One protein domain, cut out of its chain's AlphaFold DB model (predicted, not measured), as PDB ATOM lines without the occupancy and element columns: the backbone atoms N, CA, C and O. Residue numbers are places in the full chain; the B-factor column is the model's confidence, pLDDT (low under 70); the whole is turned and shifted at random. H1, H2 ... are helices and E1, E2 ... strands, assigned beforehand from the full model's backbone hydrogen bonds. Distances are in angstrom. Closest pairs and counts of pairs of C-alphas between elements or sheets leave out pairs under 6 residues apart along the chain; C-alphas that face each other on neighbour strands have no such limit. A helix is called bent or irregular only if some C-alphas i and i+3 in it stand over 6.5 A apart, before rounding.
ATOM      1  N   PHE A  71     102.069 156.672 137.164       68.69
ATOM      2  CA  PHE A  71     103.169 156.650 138.125       68.69
ATOM      3  C   PHE A  71     103.606 158.068 138.508       68.69
ATOM      4  O   PHE A  71     103.690 158.959 137.672       68.69
ATOM      5  N   ILE A  72     103.858 158.305 139.790       73.94
ATOM      6  CA  ILE A  72     104.282 159.614 140.297       73.94
ATOM      7  C   ILE A  72     105.585 159.432 141.064       73.94
ATOM      8  O   ILE A  72     105.720 158.506 141.870       73.94
ATOM      9  N   ASP A  73     106.535 160.330 140.817       77.19
ATOM     10  CA  ASP A  73     107.769 160.406 141.583       77.19
ATOM     11  C   ASP A  73     107.544 161.321 142.790       77.19
ATOM     12  O   ASP A  73     107.058 162.451 142.679       77.19
ATOM     13  N   PHE A  74     107.903 160.824 143.967       79.31
ATOM     14  CA  PHE A  74     107.708 161.511 145.233       79.31
ATOM     15  C   PHE A  74     109.041 161.616 145.956       79.31
ATOM     16  O   PHE A  74     109.710 160.613 146.208       79.31
ATOM     17  N   LYS A  75     109.448 162.827 146.314       86.06
ATOM     18  CA  LYS A  75     110.650 163.058 147.111       86.06
ATOM     19  C   LYS A  75     110.254 163.586 148.479       86.06
ATOM     20  O   LYS A  75     109.502 164.547 148.581       86.06
ATOM     21  N   ILE A  76     110.778 162.950 149.522       83.94
ATOM     22  CA  ILE A  76     110.559 163.301 150.927       83.94
ATOM     23  C   ILE A  76     111.924 163.499 151.574       83.94
ATOM     24  O   ILE A  76     112.680 162.540 151.754       83.94
ATOM     25  N   GLY A  77     112.243 164.737 151.941       83.56
ATOM     26  CA  GLY A  77     113.591 165.119 152.349       83.56
ATOM     27  C   GLY A  77     114.606 164.691 151.285       83.56
ATOM     28  O   GLY A  77     114.546 165.133 150.138       83.56
ATOM     29  N   GLU A  78     115.510 163.788 151.660       81.69
ATOM     30  CA  GLU A  78     116.537 163.236 150.768       81.69
ATOM     31  C   GLU A  78     116.095 161.961 150.030       81.69
ATOM     32  O   GLU A  78     116.724 161.563 149.048       81.69
ATOM     33  N   LYS A  79     115.015 161.303 150.473       83.38
ATOM     34  CA  LYS A  79     114.570 160.019 149.920       83.38
ATOM     35  C   LYS A  79     113.680 160.234 148.701       83.38
ATOM     36  O   LYS A  79     112.735 161.015 148.749       83.38
ATOM     37  N   ILE A  80     113.955 159.495 147.627       82.19
ATOM     38  CA  ILE A  80     113.187 159.540 146.378       82.19
ATOM     39  C   ILE A  80     112.474 158.203 146.190       82.19
ATOM     40  O   ILE A  80     113.110 157.153 146.114       82.19
ATOM     41  N   TYR A  81     111.154 158.263 146.094       79.31
ATOM     42  CA  TYR A  81     110.270 157.164 145.744       79.31
ATOM     43  C   TYR A  81     109.874 157.341 144.285       79.31
ATOM     44  O   TYR A  81     109.186 158.298 143.939       79.31
ATOM     45  N   LYS A  82     110.358 156.449 143.424       76.12
ATOM     46  CA  LYS A  82     110.110 156.540 141.987       76.12
ATOM     47  C   LYS A  82     108.976 155.633 141.559       76.12
ATOM     48  O   LYS A  82     108.830 154.539 142.099       76.12
ATOM     49  N   ASN A  83     108.255 156.065 140.536       72.81
ATOM     50  CA  ASN A  83     107.202 155.315 139.878       72.81
ATOM     51  C   ASN A  83     106.149 154.750 140.851       72.81
ATOM     52  O   ASN A  83     105.786 153.576 140.763       72.81
ATOM     53  N   ILE A  84     105.667 155.551 141.804       72.88
ATOM     54  CA  ILE A  84     104.603 155.102 142.711       72.88
ATOM     55  C   ILE A  84     103.308 155.002 141.910       72.88
ATOM     56  O   ILE A  84     102.938 155.994 141.285       72.88
ATOM     57  N   PRO A  85     102.598 153.865 141.924       71.75
ATOM     58  CA  PRO A  85     101.378 153.719 141.152       71.75
ATOM     59  C   PRO A  85     100.176 154.409 141.804       71.75
ATOM     60  O   PRO A  85      99.918 154.248 143.000       71.75
ATOM     61  N   PHE A  86      99.394 155.098 140.979       71.75
ATOM     62  CA  PHE A  86      98.151 155.772 141.324       71.75
ATOM     63  C   PHE A  86      97.027 155.367 140.368       71.75
ATOM     64  O   PHE A  86      97.229 155.194 139.163       71.75
ATOM     65  N   ASN A  87      95.825 155.264 140.929       69.56
ATOM     66  CA  ASN A  87      94.580 155.307 140.175       69.56
ATOM     67  C   ASN A  87      94.142 156.763 140.053       69.56
ATOM     68  O   ASN A  87      94.193 157.502 141.036       69.56
ATOM     69  N   SER A  88      93.669 157.162 138.878       65.56
ATOM     70  CA  SER A  88      93.139 158.505 138.659       65.56
ATOM     71  C   SER A  88      91.628 158.494 138.453       65.56
ATOM     72  O   SER A  88      91.047 157.583 137.852       65.56
ATOM     73  N   LYS A  89      90.960 159.529 138.965       67.50
ATOM     74  CA  LYS A  89      89.538 159.780 138.730       67.50
ATOM     75  C   LYS A  89      89.294 161.270 138.543       67.50
ATOM     76  O   LYS A  89      89.748 162.087 139.342       67.50
ATOM     77  N   LEU A  90      88.532 161.618 137.510       63.88
ATOM     78  CA  LEU A  90      88.026 162.974 137.308       63.88
ATOM     79  C   LEU A  90      86.711 163.145 138.081       63.88
ATOM     80  O   LEU A  90      85.816 162.300 137.976       63.88
ATOM     81  N   ASN A  91      86.587 164.222 138.856       61.72
ATOM     82  CA  ASN A  91      85.332 164.581 139.517       61.72
ATOM     83  C   ASN A  91      84.566 165.684 138.756       61.72
ATOM     84  O   ASN A  91      85.078 166.292 137.821       61.72
ATOM     85  N   LEU A  92      83.327 165.955 139.181       54.44
ATOM     86  CA  LEU A  92      82.420 166.932 138.553       54.44
ATOM     87  C   LEU A  92      82.897 168.400 138.637       54.44
ATOM     88  O   LEU A  92      82.270 169.267 138.041       54.44
ATOM     89  N   ASN A  93      83.976 168.687 139.372       62.66
ATOM     90  CA  ASN A  93      84.527 170.032 139.579       62.66
ATOM     91  C   ASN A  93      85.836 170.269 138.801       62.66
ATOM     92  O   ASN A  93      86.608 171.163 139.172       62.66
ATOM     93  N   ASP A  94      86.108 169.461 137.771       60.75
ATOM     94  CA  ASP A  94      87.354 169.461 136.989       60.75
ATOM     95  C   ASP A  94      88.617 169.261 137.843       60.75
ATOM     96  O   ASP A  94      89.692 169.794 137.548       60.75
ATOM     97  N   GLU A  95      88.484 168.515 138.939       69.25
ATOM     98  CA  GLU A  95      89.604 168.099 139.771       69.25
ATOM     99  C   GLU A  95      89.938 166.637 139.465       69.25
ATOM    100  O   GLU A  95      89.071 165.756 139.486       69.25
ATOM    101  N   ILE A  96      91.211 166.393 139.155       68.62
ATOM    102  CA  ILE A  96      91.772 165.053 139.009       68.62
ATOM    103  C   ILE A  96      92.291 164.624 140.368       68.62
ATOM    104  O   ILE A  96      93.133 165.295 140.966       68.62
ATOM    105  N   ILE A  97      91.787 163.492 140.833       72.31
ATOM    106  CA  ILE A  97      92.194 162.858 142.076       72.31
ATOM    107  C   ILE A  97      93.048 161.651 141.712       72.31
ATOM    108  O   ILE A  97      92.602 160.788 140.960       72.31
ATOM    109  N   PHE A  98      94.256 161.606 142.253       75.06
ATOM    110  CA  PHE A  98      95.183 160.490 142.195       75.06
ATOM    111  C   PHE A  98      95.182 159.821 143.563       75.06
ATOM    112  O   PHE A  98      95.518 160.455 144.564       75.06
ATOM    113  N   GLU A  99      94.836 158.543 143.610       75.62
ATOM    114  CA  GLU A  99      94.843 157.738 144.830       75.62
ATOM    115  C   GLU A  99      95.882 156.630 144.689       75.62
ATOM    116  O   GLU A  99      95.871 155.881 143.708       75.62
ATOM    117  N   SER A 100      96.821 156.546 145.634       74.12
ATOM    118  CA  SER A 100      97.881 155.541 145.579       74.12
ATOM    119  C   SER A 100      97.281 154.143 145.625       74.12
ATOM    120  O   SER A 100      96.392 153.871 146.434       74.12
ATOM    121  N   VAL A 101      97.807 153.231 144.815       70.69
ATOM    122  CA  VAL A 101      97.368 151.833 144.853       70.69
ATOM    123  C   VAL A 101      97.806 151.199 146.188       70.69
ATOM    124  O   VAL A 101      98.930 151.454 146.630       70.69
ATOM    125  N   PRO A 102      96.982 150.340 146.827       57.47
ATOM    126  CA  PRO A 102      97.282 149.740 148.137       57.47
ATOM    127  C   PRO A 102      98.635 149.011 148.248       57.47
ATOM    128  O   PRO A 102      99.170 148.851 149.347       57.47
ATOM    129  N   SER A 103      99.219 148.598 147.119       52.75
ATOM    130  CA  SER A 103     100.542 147.971 147.030       52.75
ATOM    131  C   SER A 103     101.718 148.954 147.100       52.75
ATOM    132  O   SER A 103     102.851 148.530 146.903       52.75
ATOM    133  N   SER A 104     101.490 150.253 147.319       59.62
ATOM    134  CA  SER A 104     102.584 151.221 147.423       59.62
ATOM    135  C   SER A 104     103.482 150.895 148.630       59.62
ATOM    136  O   SER A 104     103.001 150.673 149.752       59.62
ATOM    137  N   ASP A 105     104.801 150.902 148.402       61.22
ATOM    138  CA  ASP A 105     105.854 150.686 149.415       61.22
ATOM    139  C   ASP A 105     105.842 151.738 150.542       61.22
ATOM    140  O   ASP A 105     106.602 151.659 151.503       61.22
ATOM    141  N   LEU A 106     104.992 152.756 150.421       64.12
ATOM    142  CA  LEU A 106     104.886 153.885 151.337       64.12
ATOM    143  C   LEU A 106     104.108 153.572 152.618       64.12
ATOM    144  O   LEU A 106     104.087 154.411 153.510       64.12
ATOM    145  N   GLY A 107     103.458 152.406 152.720       70.44
ATOM    146  CA  GLY A 107     102.751 152.004 153.947       70.44
ATOM    147  C   GLY A 107     101.518 152.853 154.294       70.44
ATOM    148  O   GLY A 107     100.868 152.594 155.294       70.44
ATOM    149  N   MET A 108     101.141 153.808 153.441       80.06
ATOM    150  CA  MET A 108     100.001 154.712 153.619       80.06
ATOM    151  C   MET A 108      99.255 154.926 152.302       80.06
ATOM    152  O   MET A 108      99.805 154.687 151.223       80.06
ATOM    153  N   ASN A 109      98.031 155.438 152.398       83.25
ATOM    154  CA  ASN A 109      97.279 155.937 151.258       83.25
ATOM    155  C   ASN A 109      97.645 157.401 151.001       83.25
ATOM    156  O   ASN A 109      97.454 158.271 151.851       83.25
ATOM    157  N   ILE A 110      98.156 157.681 149.806       82.25
ATOM    158  CA  ILE A 110      98.434 159.033 149.335       82.25
ATOM    159  C   ILE A 110      97.315 159.443 148.390       82.25
ATOM    160  O   ILE A 110      97.069 158.775 147.388       82.25
ATOM    161  N   ILE A 111      96.664 160.559 148.692       83.44
ATOM    162  CA  ILE A 111      95.690 161.183 147.804       83.44
ATOM    163  C   ILE A 111      96.249 162.529 147.369       83.44
ATOM    164  O   ILE A 111      96.399 163.450 148.177       83.44
ATOM    165  N   PHE A 112      96.533 162.638 146.082       78.75
ATOM    166  CA  PHE A 112      96.985 163.856 145.437       78.75
ATOM    167  C   PHE A 112      95.867 164.395 144.545       78.75
ATOM    168  O   PHE A 112      95.273 163.654 143.772       78.75
ATOM    169  N   LYS A 113      95.539 165.681 144.661       79.12
ATOM    170  CA  LYS A 113      94.455 166.304 143.891       79.12
ATOM    171  C   LYS A 113      94.992 167.472 143.097       79.12
ATOM    172  O   LYS A 113      95.640 168.342 143.673       79.12
ATOM    173  N   ILE A 114      94.671 167.521 141.810       75.12
ATOM    174  CA  ILE A 114      94.980 168.637 140.920       75.12
ATOM    175  C   ILE A 114      93.670 169.258 140.460       75.12
ATOM    176  O   ILE A 114      92.870 168.612 139.789       75.12
ATOM    177  N   LYS A 115      93.491 170.543 140.744       75.19
ATOM    178  CA  LYS A 115      92.411 171.364 140.211       75.19
ATOM    179  C   LYS A 115      92.979 172.426 139.282       75.19
ATOM    180  O   LYS A 115      93.832 173.223 139.675       75.19
ATOM    181  N   LEU A 116      92.466 172.476 138.058       64.75
ATOM    182  CA  LEU A 116      92.762 173.579 137.150       64.75
ATOM    183  C   LEU A 116      91.884 174.778 137.479       64.75
ATOM    184  O   LEU A 116      90.666 174.649 137.589       64.75
ATOM    185  N   LEU A 117      92.501 175.944 137.598       68.50
ATOM    186  CA  LEU A 117      91.825 177.218 137.793       68.50
ATOM    187  C   LEU A 117      91.837 178.029 136.492       68.50
ATOM    188  O   LEU A 117      92.552 177.714 135.537       68.50
ATOM    189  N   ASP A 118      91.066 179.113 136.474       66.25
ATOM    190  CA  ASP A 118      91.133 180.096 135.396       66.25
ATOM    191  C   ASP A 118      92.549 180.695 135.277       66.25
ATOM    192  O   ASP A 118      93.267 180.856 136.271       66.25
ATOM    193  N   ASN A 119      92.940 181.068 134.052       59.97
ATOM    194  CA  ASN A 119      94.249 181.650 133.706       59.97
ATOM    195  C   ASN A 119      95.459 180.712 133.871       59.97
ATOM    196  O   ASN A 119      96.526 181.163 134.286       59.97
ATOM    197  N   ASP A 120      95.310 179.424 133.558       56.47
ATOM    198  CA  ASP A 120      96.412 178.443 133.557       56.47
ATOM    199  C   ASP A 120      97.076 178.239 134.929       56.47
ATOM    200  O   ASP A 120      98.187 177.717 135.034       56.47
ATOM    201  N   LYS A 121      96.378 178.626 136.002       66.69
ATOM    202  CA  LYS A 121      96.805 178.354 137.372       66.69
ATOM    203  C   LYS A 121      96.414 176.936 137.765       66.69
ATOM    204  O   LYS A 121      95.299 176.484 137.507       66.69
ATOM    205  N   ILE A 122      97.326 176.257 138.444       67.25
ATOM    206  CA  ILE A 122      97.111 174.925 139.000       67.25
ATOM    207  C   ILE A 122      96.994 175.074 140.512       67.25
ATOM    208  O   ILE A 122      97.822 175.737 141.134       67.25
ATOM    209  N   ASN A 123      95.969 174.465 141.098       76.75
ATOM    210  CA  ASN A 123      95.892 174.246 142.532       76.75
ATOM    211  C   ASN A 123      96.078 172.756 142.793       76.75
ATOM    212  O   ASN A 123      95.291 171.948 142.305       76.75
ATOM    213  N   ALA A 124      97.116 172.396 143.535       76.88
ATOM    214  CA  ALA A 124      97.407 171.016 143.870       76.88
ATOM    215  C   ALA A 124      97.378 170.842 145.390       76.88
ATOM    216  O   ALA A 124      97.825 171.716 146.128       76.88
ATOM    217  N   SER A 125      96.846 169.718 145.861       82.25
ATOM    218  CA  SER A 125      96.816 169.386 147.286       82.25
ATOM    219  C   SER A 125      97.203 167.934 147.515       82.25
ATOM    220  O   SER A 125      96.989 167.076 146.659       82.25
ATOM    221  N   LEU A 126      97.787 167.678 148.679       83.94
ATOM    222  CA  LEU A 126      98.241 166.370 149.119       83.94
ATOM    223  C   LEU A 126      97.547 166.041 150.438       83.94
ATOM    224  O   LEU A 126      97.495 166.875 151.339       83.94
ATOM    225  N   SER A 127      97.045 164.820 150.561       84.44
ATOM    226  CA  SER A 127      96.550 164.279 151.823       84.44
ATOM    227  C   SER A 127      97.044 162.851 152.004       84.44
ATOM    228  O   SER A 127      97.132 162.096 151.036       84.44
ATOM    229  N   LEU A 128      97.400 162.513 153.239       85.75
ATOM    230  CA  LEU A 128      97.867 161.188 153.630       85.75
ATOM    231  C   LEU A 128      96.820 160.573 154.552       85.75
ATOM    232  O   LEU A 128      96.308 161.265 155.432       85.75
ATOM    233  N   HIS A 129      96.525 159.297 154.348       86.88
ATOM    234  CA  HIS A 129      95.557 158.537 155.132       86.88
ATOM    235  C   HIS A 129      96.122 157.155 155.452       86.88
ATOM    236  O   HIS A 129      96.984 156.631 154.739       86.88
ATOM    237  N   GLU A 130      95.607 156.548 156.510       87.25
ATOM    238  CA  GLU A 130      95.812 155.142 156.825       87.25
ATOM    239  C   GLU A 130      95.395 154.226 155.658       87.25
ATOM    240  O   GLU A 130      94.524 154.561 154.846       87.25
ATOM    241  N   LYS A 131      96.031 153.049 155.550       86.50
ATOM    242  CA  LYS A 131      95.670 152.048 154.528       86.50
ATOM    243  C   LYS A 131      94.323 151.387 154.811       86.50
ATOM    244  O   LYS A 131      93.569 151.112 153.878       86.50
ATOM    245  N   SER A 132      94.051 151.120 156.082       89.00
ATOM    246  CA  SER A 132      92.815 150.521 156.567       89.00
ATOM    247  C   SER A 132      92.583 150.875 158.038       89.00
ATOM    248  O   SER A 132      93.406 151.535 158.669       89.00
ATOM    249  N   ASP A 133      91.465 150.399 158.576       92.25
ATOM    250  CA  ASP A 133      91.081 150.479 159.986       92.25
ATOM    251  C   ASP A 133      91.786 149.439 160.880       92.25
ATOM    252  O   ASP A 133      91.544 149.401 162.087       92.25
ATOM    253  N   ASN A 134      92.636 148.569 160.322       93.69
ATOM    254  CA  ASN A 134      93.369 147.577 161.104       93.69
ATOM    255  C   ASN A 134      94.410 148.258 162.001       93.69
ATOM    256  O   ASN A 134      95.160 149.126 161.554       93.69
ATOM    257  N   ILE A 135      94.540 147.785 163.245       94.62
ATOM    258  CA  ILE A 135      95.449 148.377 164.244       94.62
ATOM    259  C   ILE A 135      96.894 148.512 163.747       94.62
ATOM    260  O   ILE A 135      97.558 149.499 164.058       94.62
ATOM    261  N   LYS A 136      97.385 147.539 162.973       93.06
ATOM    262  CA  LYS A 136      98.737 147.590 162.412       93.06
ATOM    263  C   LYS A 136      98.910 148.751 161.431       93.06
ATOM    264  O   LYS A 136      99.850 149.522 161.571       93.06
ATOM    265  N   ASP A 137      97.986 148.898 160.485       91.88
ATOM    266  CA  ASP A 137      98.046 149.959 159.476       91.88
ATOM    267  C   ASP A 137      97.871 151.345 160.119       91.88
ATOM    268  O   ASP A 137      98.519 152.307 159.706       91.88
ATOM    269  N   LEU A 138      97.045 151.444 161.167       92.88
ATOM    270  CA  LEU A 138      96.892 152.660 161.969       92.88
ATOM    271  C   LEU A 138      98.184 153.015 162.720       92.88
ATOM    272  O   LEU A 138      98.610 154.169 162.701       92.88
ATOM    273  N   LEU A 139      98.840 152.031 163.345       93.88
ATOM    274  CA  LEU A 139     100.134 152.227 164.001       93.88
ATOM    275  C   LEU A 139     101.199 152.700 163.006       93.88
ATOM    276  O   LEU A 139     101.900 153.678 163.274       93.88
ATOM    277  N   ASP A 140     101.313 152.017 161.869       91.38
ATOM    278  CA  ASP A 140     102.284 152.338 160.825       91.38
ATOM    279  C   ASP A 140     102.050 153.758 160.282       91.38
ATOM    280  O   ASP A 140     103.003 154.519 160.077       91.38
ATOM    281  N   PHE A 141     100.787 154.171 160.138       90.56
ATOM    282  CA  PHE A 141     100.438 155.531 159.736       90.56
ATOM    283  C   PHE A 141     100.864 156.586 160.772       90.56
ATOM    284  O   PHE A 141     101.502 157.574 160.402       90.56
ATOM    285  N   GLU A 142     100.583 156.381 162.065       91.06
ATOM    286  CA  GLU A 142     101.007 157.307 163.129       91.06
ATOM    287  C   GLU A 142     102.533 157.430 163.233       91.06
ATOM    288  O   GLU A 142     103.077 158.535 163.347       91.06
ATOM    289  N   LEU A 143     103.246 156.302 163.144       91.19
ATOM    290  CA  LEU A 143     104.709 156.292 163.123       91.19
ATOM    291  C   LEU A 143     105.244 157.045 161.908       91.19
ATOM    292  O   LEU A 143     106.176 157.839 162.039       91.19
ATOM    293  N   THR A 144     104.620 156.866 160.743       87.50
ATOM    294  CA  THR A 144     105.068 157.573 159.548       87.50
ATOM    295  C   THR A 144     104.797 159.073 159.639       87.50
ATOM    296  O   THR A 144     105.673 159.858 159.285       87.50
ATOM    297  N   LYS A 145     103.656 159.517 160.187       87.94
ATOM    298  CA  LYS A 145     103.416 160.950 160.458       87.94
ATOM    299  C   LYS A 145     104.533 161.555 161.311       87.94
ATOM    300  O   LYS A 145     105.074 162.604 160.958       87.94
ATOM    301  N   LYS A 146     104.934 160.857 162.377       88.88
ATOM    302  CA  LYS A 146     106.052 161.260 163.243       88.88
ATOM    303  C   LYS A 146     107.389 161.324 162.503       88.88
ATOM    304  O   LYS A 146     108.197 162.201 162.784       88.88
ATOM    305  N   GLU A 147     107.640 160.427 161.555       87.81
ATOM    306  CA  GLU A 147     108.845 160.482 160.722       87.81
ATOM    307  C   GLU A 147     108.812 161.597 159.675       87.81
ATOM    308  O   GLU A 147     109.874 162.068 159.256       87.81
ATOM    309  N   LEU A 148     107.626 161.968 159.195       86.62
ATOM    310  CA  LEU A 148     107.443 162.961 158.141       86.62
ATOM    311  C   LEU A 148     107.425 164.391 158.665       86.62
ATOM    312  O   LEU A 148     107.786 165.290 157.908       86.62
ATOM    313  N   ILE A 149     107.036 164.611 159.922       88.50
ATOM    314  CA  ILE A 149     106.865 165.957 160.465       88.50
ATOM    315  C   ILE A 149     108.120 166.826 160.267       88.50
ATOM    316  O   ILE A 149     109.249 166.418 160.546       88.50
ATOM    317  N   GLY A 150     107.925 168.023 159.716       86.44
ATOM    318  CA  GLY A 150     108.990 168.977 159.398       86.44
ATOM    319  C   GLY A 150     109.837 168.640 158.164       86.44
ATOM    320  O   GLY A 150     110.685 169.449 157.784       86.44
ATOM    321  N   LYS A 151     109.628 167.496 157.495       89.31
ATOM    322  CA  LYS A 151     110.334 167.173 156.244       89.31
ATOM    323  C   LYS A 151     109.706 167.894 155.060       89.31
ATOM    324  O   LYS A 151     108.484 167.965 154.929       89.31
ATOM    325  N   SER A 152     110.556 168.377 154.158       90.62
ATOM    326  CA  SER A 152     110.121 168.886 152.862       90.62
ATOM    327  C   SER A 152     109.644 167.747 151.964       90.62
ATOM    328  O   SER A 152     110.212 166.652 151.998       90.62
ATOM    329  N   PHE A 153     108.666 168.012 151.109       87.88
ATOM    330  CA  PHE A 153     108.257 167.092 150.056       87.88
ATOM    331  C   PHE A 153     108.192 167.790 148.700       87.88
ATOM    332  O   PHE A 153     107.956 168.995 148.613       87.88
ATOM    333  N   GLU A 154     108.395 167.012 147.644       88.31
ATOM    334  CA  GLU A 154     108.295 167.433 146.250       88.31
ATOM    335  C   GLU A 154     107.611 166.315 145.447       88.31
ATOM    336  O   GLU A 154     108.000 165.149 145.534       88.31
ATOM    337  N   ILE A 155     106.597 166.673 144.662       80.75
ATOM    338  CA  ILE A 155     105.844 165.769 143.787       80.75
ATOM    339  C   ILE A 155     106.183 166.102 142.347       80.75
ATOM    340  O   ILE A 155     106.011 167.245 141.916       80.75
ATOM    341  N   TYR A 156     106.612 165.096 141.598       75.69
ATOM    342  CA  TYR A 156     106.951 165.214 140.190       75.69
ATOM    343  C   TYR A 156     106.003 164.345 139.366       75.69
ATOM    344  O   TYR A 156     105.860 163.146 139.604       75.69
ATOM    345  N   THR A 157     105.358 164.957 138.381       67.69
ATOM    346  CA  THR A 157     104.682 164.237 137.296       67.69
ATOM    347  C   THR A 157     105.678 163.972 136.167       67.69
ATOM    348  O   THR A 157     106.651 164.716 136.026       67.69
ATOM    349  N   PHE A 158     105.452 162.917 135.379       59.44
ATOM    350  CA  PHE A 158     106.382 162.451 134.343       59.44
ATOM    351  C   PHE A 158     106.952 163.573 133.462       59.44
ATOM    352  O   PHE A 158     106.230 164.475 133.029       59.44
ATOM    353  N   ASP A 159     108.256 163.488 133.196       50.62
ATOM    354  CA  ASP A 159     109.033 164.384 132.329       50.62
ATOM    355  C   ASP A 159     109.025 165.880 132.709       50.62
ATOM    356  O   ASP A 159     109.385 166.732 131.894       50.62
ATOM    357  N   MET A 160     108.660 166.235 133.948       58.62
ATOM    358  CA  MET A 160     108.794 167.610 134.442       58.62
ATOM    359  C   MET A 160     110.105 167.831 135.204       58.62
ATOM    360  O   MET A 160     110.374 167.191 136.217       58.62
ATOM    361  N   GLU A 161     110.886 168.827 134.772       62.75
ATOM    362  CA  GLU A 161     112.102 169.275 135.474       62.75
ATOM    363  C   GLU A 161     111.809 169.985 136.809       62.75
ATOM    364  O   GLU A 161     112.709 170.182 137.625       62.75
ATOM    365  N   LYS A 162     110.557 170.407 137.037       75.31
ATOM    366  CA  LYS A 162     110.133 171.145 138.234       75.31
ATOM    367  C   LYS A 162     109.028 170.394 138.978       75.31
ATOM    368  O   LYS A 162     108.176 169.797 138.321       75.31
ATOM    369  N   PRO A 163     109.000 170.466 140.320       78.38
ATOM    370  CA  PRO A 163     107.949 169.832 141.102       78.38
ATOM    371  C   PRO A 163     106.604 170.509 140.827       78.38
ATOM    372  O   PRO A 163     106.504 171.737 140.807       78.38
ATOM    373  N   LEU A 164     105.568 169.693 140.641       77.75
ATOM    374  CA  LEU A 164     104.184 170.131 140.481       77.75
ATOM    375  C   LEU A 164     103.605 170.650 141.804       77.75
ATOM    376  O   LEU A 164     102.828 171.602 141.821       77.75
ATOM    377  N   LEU A 165     104.001 170.019 142.908       82.50
ATOM    378  CA  LEU A 165     103.678 170.441 144.264       82.50
ATOM    379  C   LEU A 165     104.913 170.256 145.139       82.50
ATOM    380  O   LEU A 165     105.607 169.246 145.041       82.50
ATOM    381  N   ASN A 166     105.179 171.220 146.008       87.75
ATOM    382  CA  ASN A 166     106.168 171.088 147.061       87.75
ATOM    383  C   ASN A 166     105.654 171.743 148.341       87.75
ATOM    384  O   ASN A 166     104.690 172.511 148.322       87.75
ATOM    385  N   GLY A 167     106.277 171.401 149.458       86.94
ATOM    386  CA  GLY A 167     105.900 171.935 150.756       86.94
ATOM    387  C   GLY A 167     106.680 171.281 151.881       86.94
ATOM    388  O   GLY A 167     107.700 170.631 151.652       86.94
ATOM    389  N   VAL A 168     106.180 171.456 153.098       87.12
ATOM    390  CA  VAL A 168     106.682 170.811 154.311       87.12
ATOM    391  C   VAL A 168     105.517 170.076 154.957       87.12
ATOM    392  O   VAL A 168     104.384 170.544 154.911       87.12
ATOM    393  N   PHE A 169     105.777 168.910 155.535       84.06
ATOM    394  CA  PHE A 169     104.793 168.204 156.348       84.06
ATOM    395  C   PHE A 169     104.716 168.825 157.747       84.06
ATOM    396  O   PHE A 169     105.315 168.326 158.693       84.06
ATOM    397  N   ASP A 170     104.003 169.934 157.878       76.69
ATOM    398  CA  ASP A 170     103.758 170.644 159.145       76.69
ATOM    399  C   ASP A 170     102.312 170.494 159.655       76.69
ATOM    400  O   ASP A 170     101.979 170.960 160.738       76.69
ATOM    401  N   ILE A 171     101.469 169.801 158.890       66.12
ATOM    402  CA  ILE A 171     100.026 169.646 159.126       66.12
ATOM    403  C   ILE A 171      99.638 168.487 160.057       66.12
ATOM    404  O   ILE A 171      98.452 168.302 160.326       66.12
ATOM    405  N   PHE A 172     100.590 167.660 160.495       75.38
ATOM    406  CA  PHE A 172     100.287 166.490 161.322       75.38
ATOM    407  C   PHE A 172     100.439 166.810 162.805       75.38
ATOM    408  O   PHE A 172     101.536 167.134 163.254       75.38
ATOM    409  N   ASP A 173      99.375 166.592 163.572       79.19
ATOM    410  CA  ASP A 173      99.501 166.424 165.016       79.19
ATOM    411  C   ASP A 173      99.993 165.002 165.309       79.19
ATOM    412  O   ASP A 173      99.362 164.010 164.929       79.19
ATOM    413  N   VAL A 174     101.149 164.902 165.969       83.75
ATOM    414  CA  VAL A 174     101.697 163.628 166.446       83.75
ATOM    415  C   VAL A 174     101.163 163.376 167.848       83.75
ATOM    416  O   VAL A 174     101.521 164.075 168.795       83.75
ATOM    417  N   ASN A 175     100.318 162.357 167.983       88.44
ATOM    418  CA  ASN A 175      99.767 161.948 169.267       88.44
ATOM    419  C   ASN A 175     100.564 160.756 169.829       88.44
ATOM    420  O   ASN A 175     100.331 159.602 169.466       88.44
ATOM    421  N   GLU A 176     101.526 161.038 170.712       91.06
ATOM    422  CA  GLU A 176     102.369 160.006 171.339       91.06
ATOM    423  C   GLU A 176     101.564 159.015 172.193       91.06
ATOM    424  O   GLU A 176     101.899 157.826 172.230       91.06
ATOM    425  N   ASP A 177     100.484 159.470 172.830       91.06
ATOM    426  CA  ASP A 177      99.613 158.607 173.629       91.06
ATOM    427  C   ASP A 177      98.886 157.603 172.730       91.06
ATOM    428  O   ASP A 177      98.870 156.404 173.015       91.06
ATOM    429  N   LEU A 178      98.375 158.061 171.583       91.56
ATOM    430  CA  LEU A 178      97.739 157.196 170.589       91.56
ATOM    431  C   LEU A 178      98.727 156.176 170.007       91.56
ATOM    432  O   LEU A 178      98.403 154.993 169.909       91.56
TER     433      LEU A 178
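This is residues 71 to 178 of the 319 residues of an uncharacterized protein of Methanobrevibacter gottschalkii (UniProt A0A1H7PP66). One antiparallel sheet of seven strands is curled like part of a barrel, its two edge strands E5 and E7 coming near each other where Ala 124 and Leu 165 lie, and a single helix, H1, sits at one end and only grazes it. The sheet folds back on itself at E2, with E5, E4 and E3 facing E1, E6 and E7. The 108 printed residues hold seven named strands and one named helix, in the order E1 E2 E3 E4 E5 H1 E6 E7, and across the sheet the order is E5 E4 E3 E2 E1 E6 E7; the class is mixed, helices and strands. The whole is compact, with a radius of gyration of the C-alphas of 14.4 A, yet elongated in outline, spanning 46 by 29 by 24 A.

E1, residues 71 to 76, begins at C-alpha 71 (103.169, 156.650, 138.125) and is 16.2 A long. E2, residues 79 to 90, is 29.5 A long and bends by 60 degrees at residue 83. E3 is residues 95 to 100, 16.1 A. E4, residues 109 to 116, and E5, residues 122 to 129, are each 23.0 A long. H1, residues 135 to 148, begins at C-alpha 135 (95.449, 148.377, 164.244) and is 19.8 A long. E6 is residues 152 to 156, 13.6 A, and E7 is residues 165 to 168, 10.5 A, ending at C-alpha 168 (106.682, 170.811, 154.311).

The sheet is twisted and is a folded sheet, one sheet bent back into two leaves that face each other, with E2 as the hinge. E1 to E5 form a meander, each strand the antiparallel neighbour of the one before. E2 is staggered: residues 79 to 85 pair with E1, N 74 and O 81 at 2.8 A, and residues 86 to 90 with E3, N 89 and O 97 at 2.9 A. E3 and E4 form a hairpin, N 98 and O 112 at 2.7 A, as do E4 and E5, N 113 and O 125 at 2.8 A. On the other side of E1 is E6, N 75 and O 154 at 2.8 A; E6 and E7 form a hairpin, N 153 and O 167 at 2.8 A. The closest C-alphas of E5 and E7, those of Ala 124 and Leu 165, are 6.3 A apart. E1 and E4 are apart. H1 is on the sheet but only grazes it, with residues 137 to 148; its closest C-alphas to E5 are those of Phe 141 and His 129, 7.4 A. In H1 every O i to N i+4 pair is within hydrogen-bond range.

The C-alphas farthest apart are those of Asn 119 and Asp 177, 46.4 A. The printed part has no cut, and no link is long. The mean pLDDT of the printed part is 77.7; it is under 70 at residues 71, 87 to 96, 102 to 106, 116 to 122, 157 to 161 and 171 of this model.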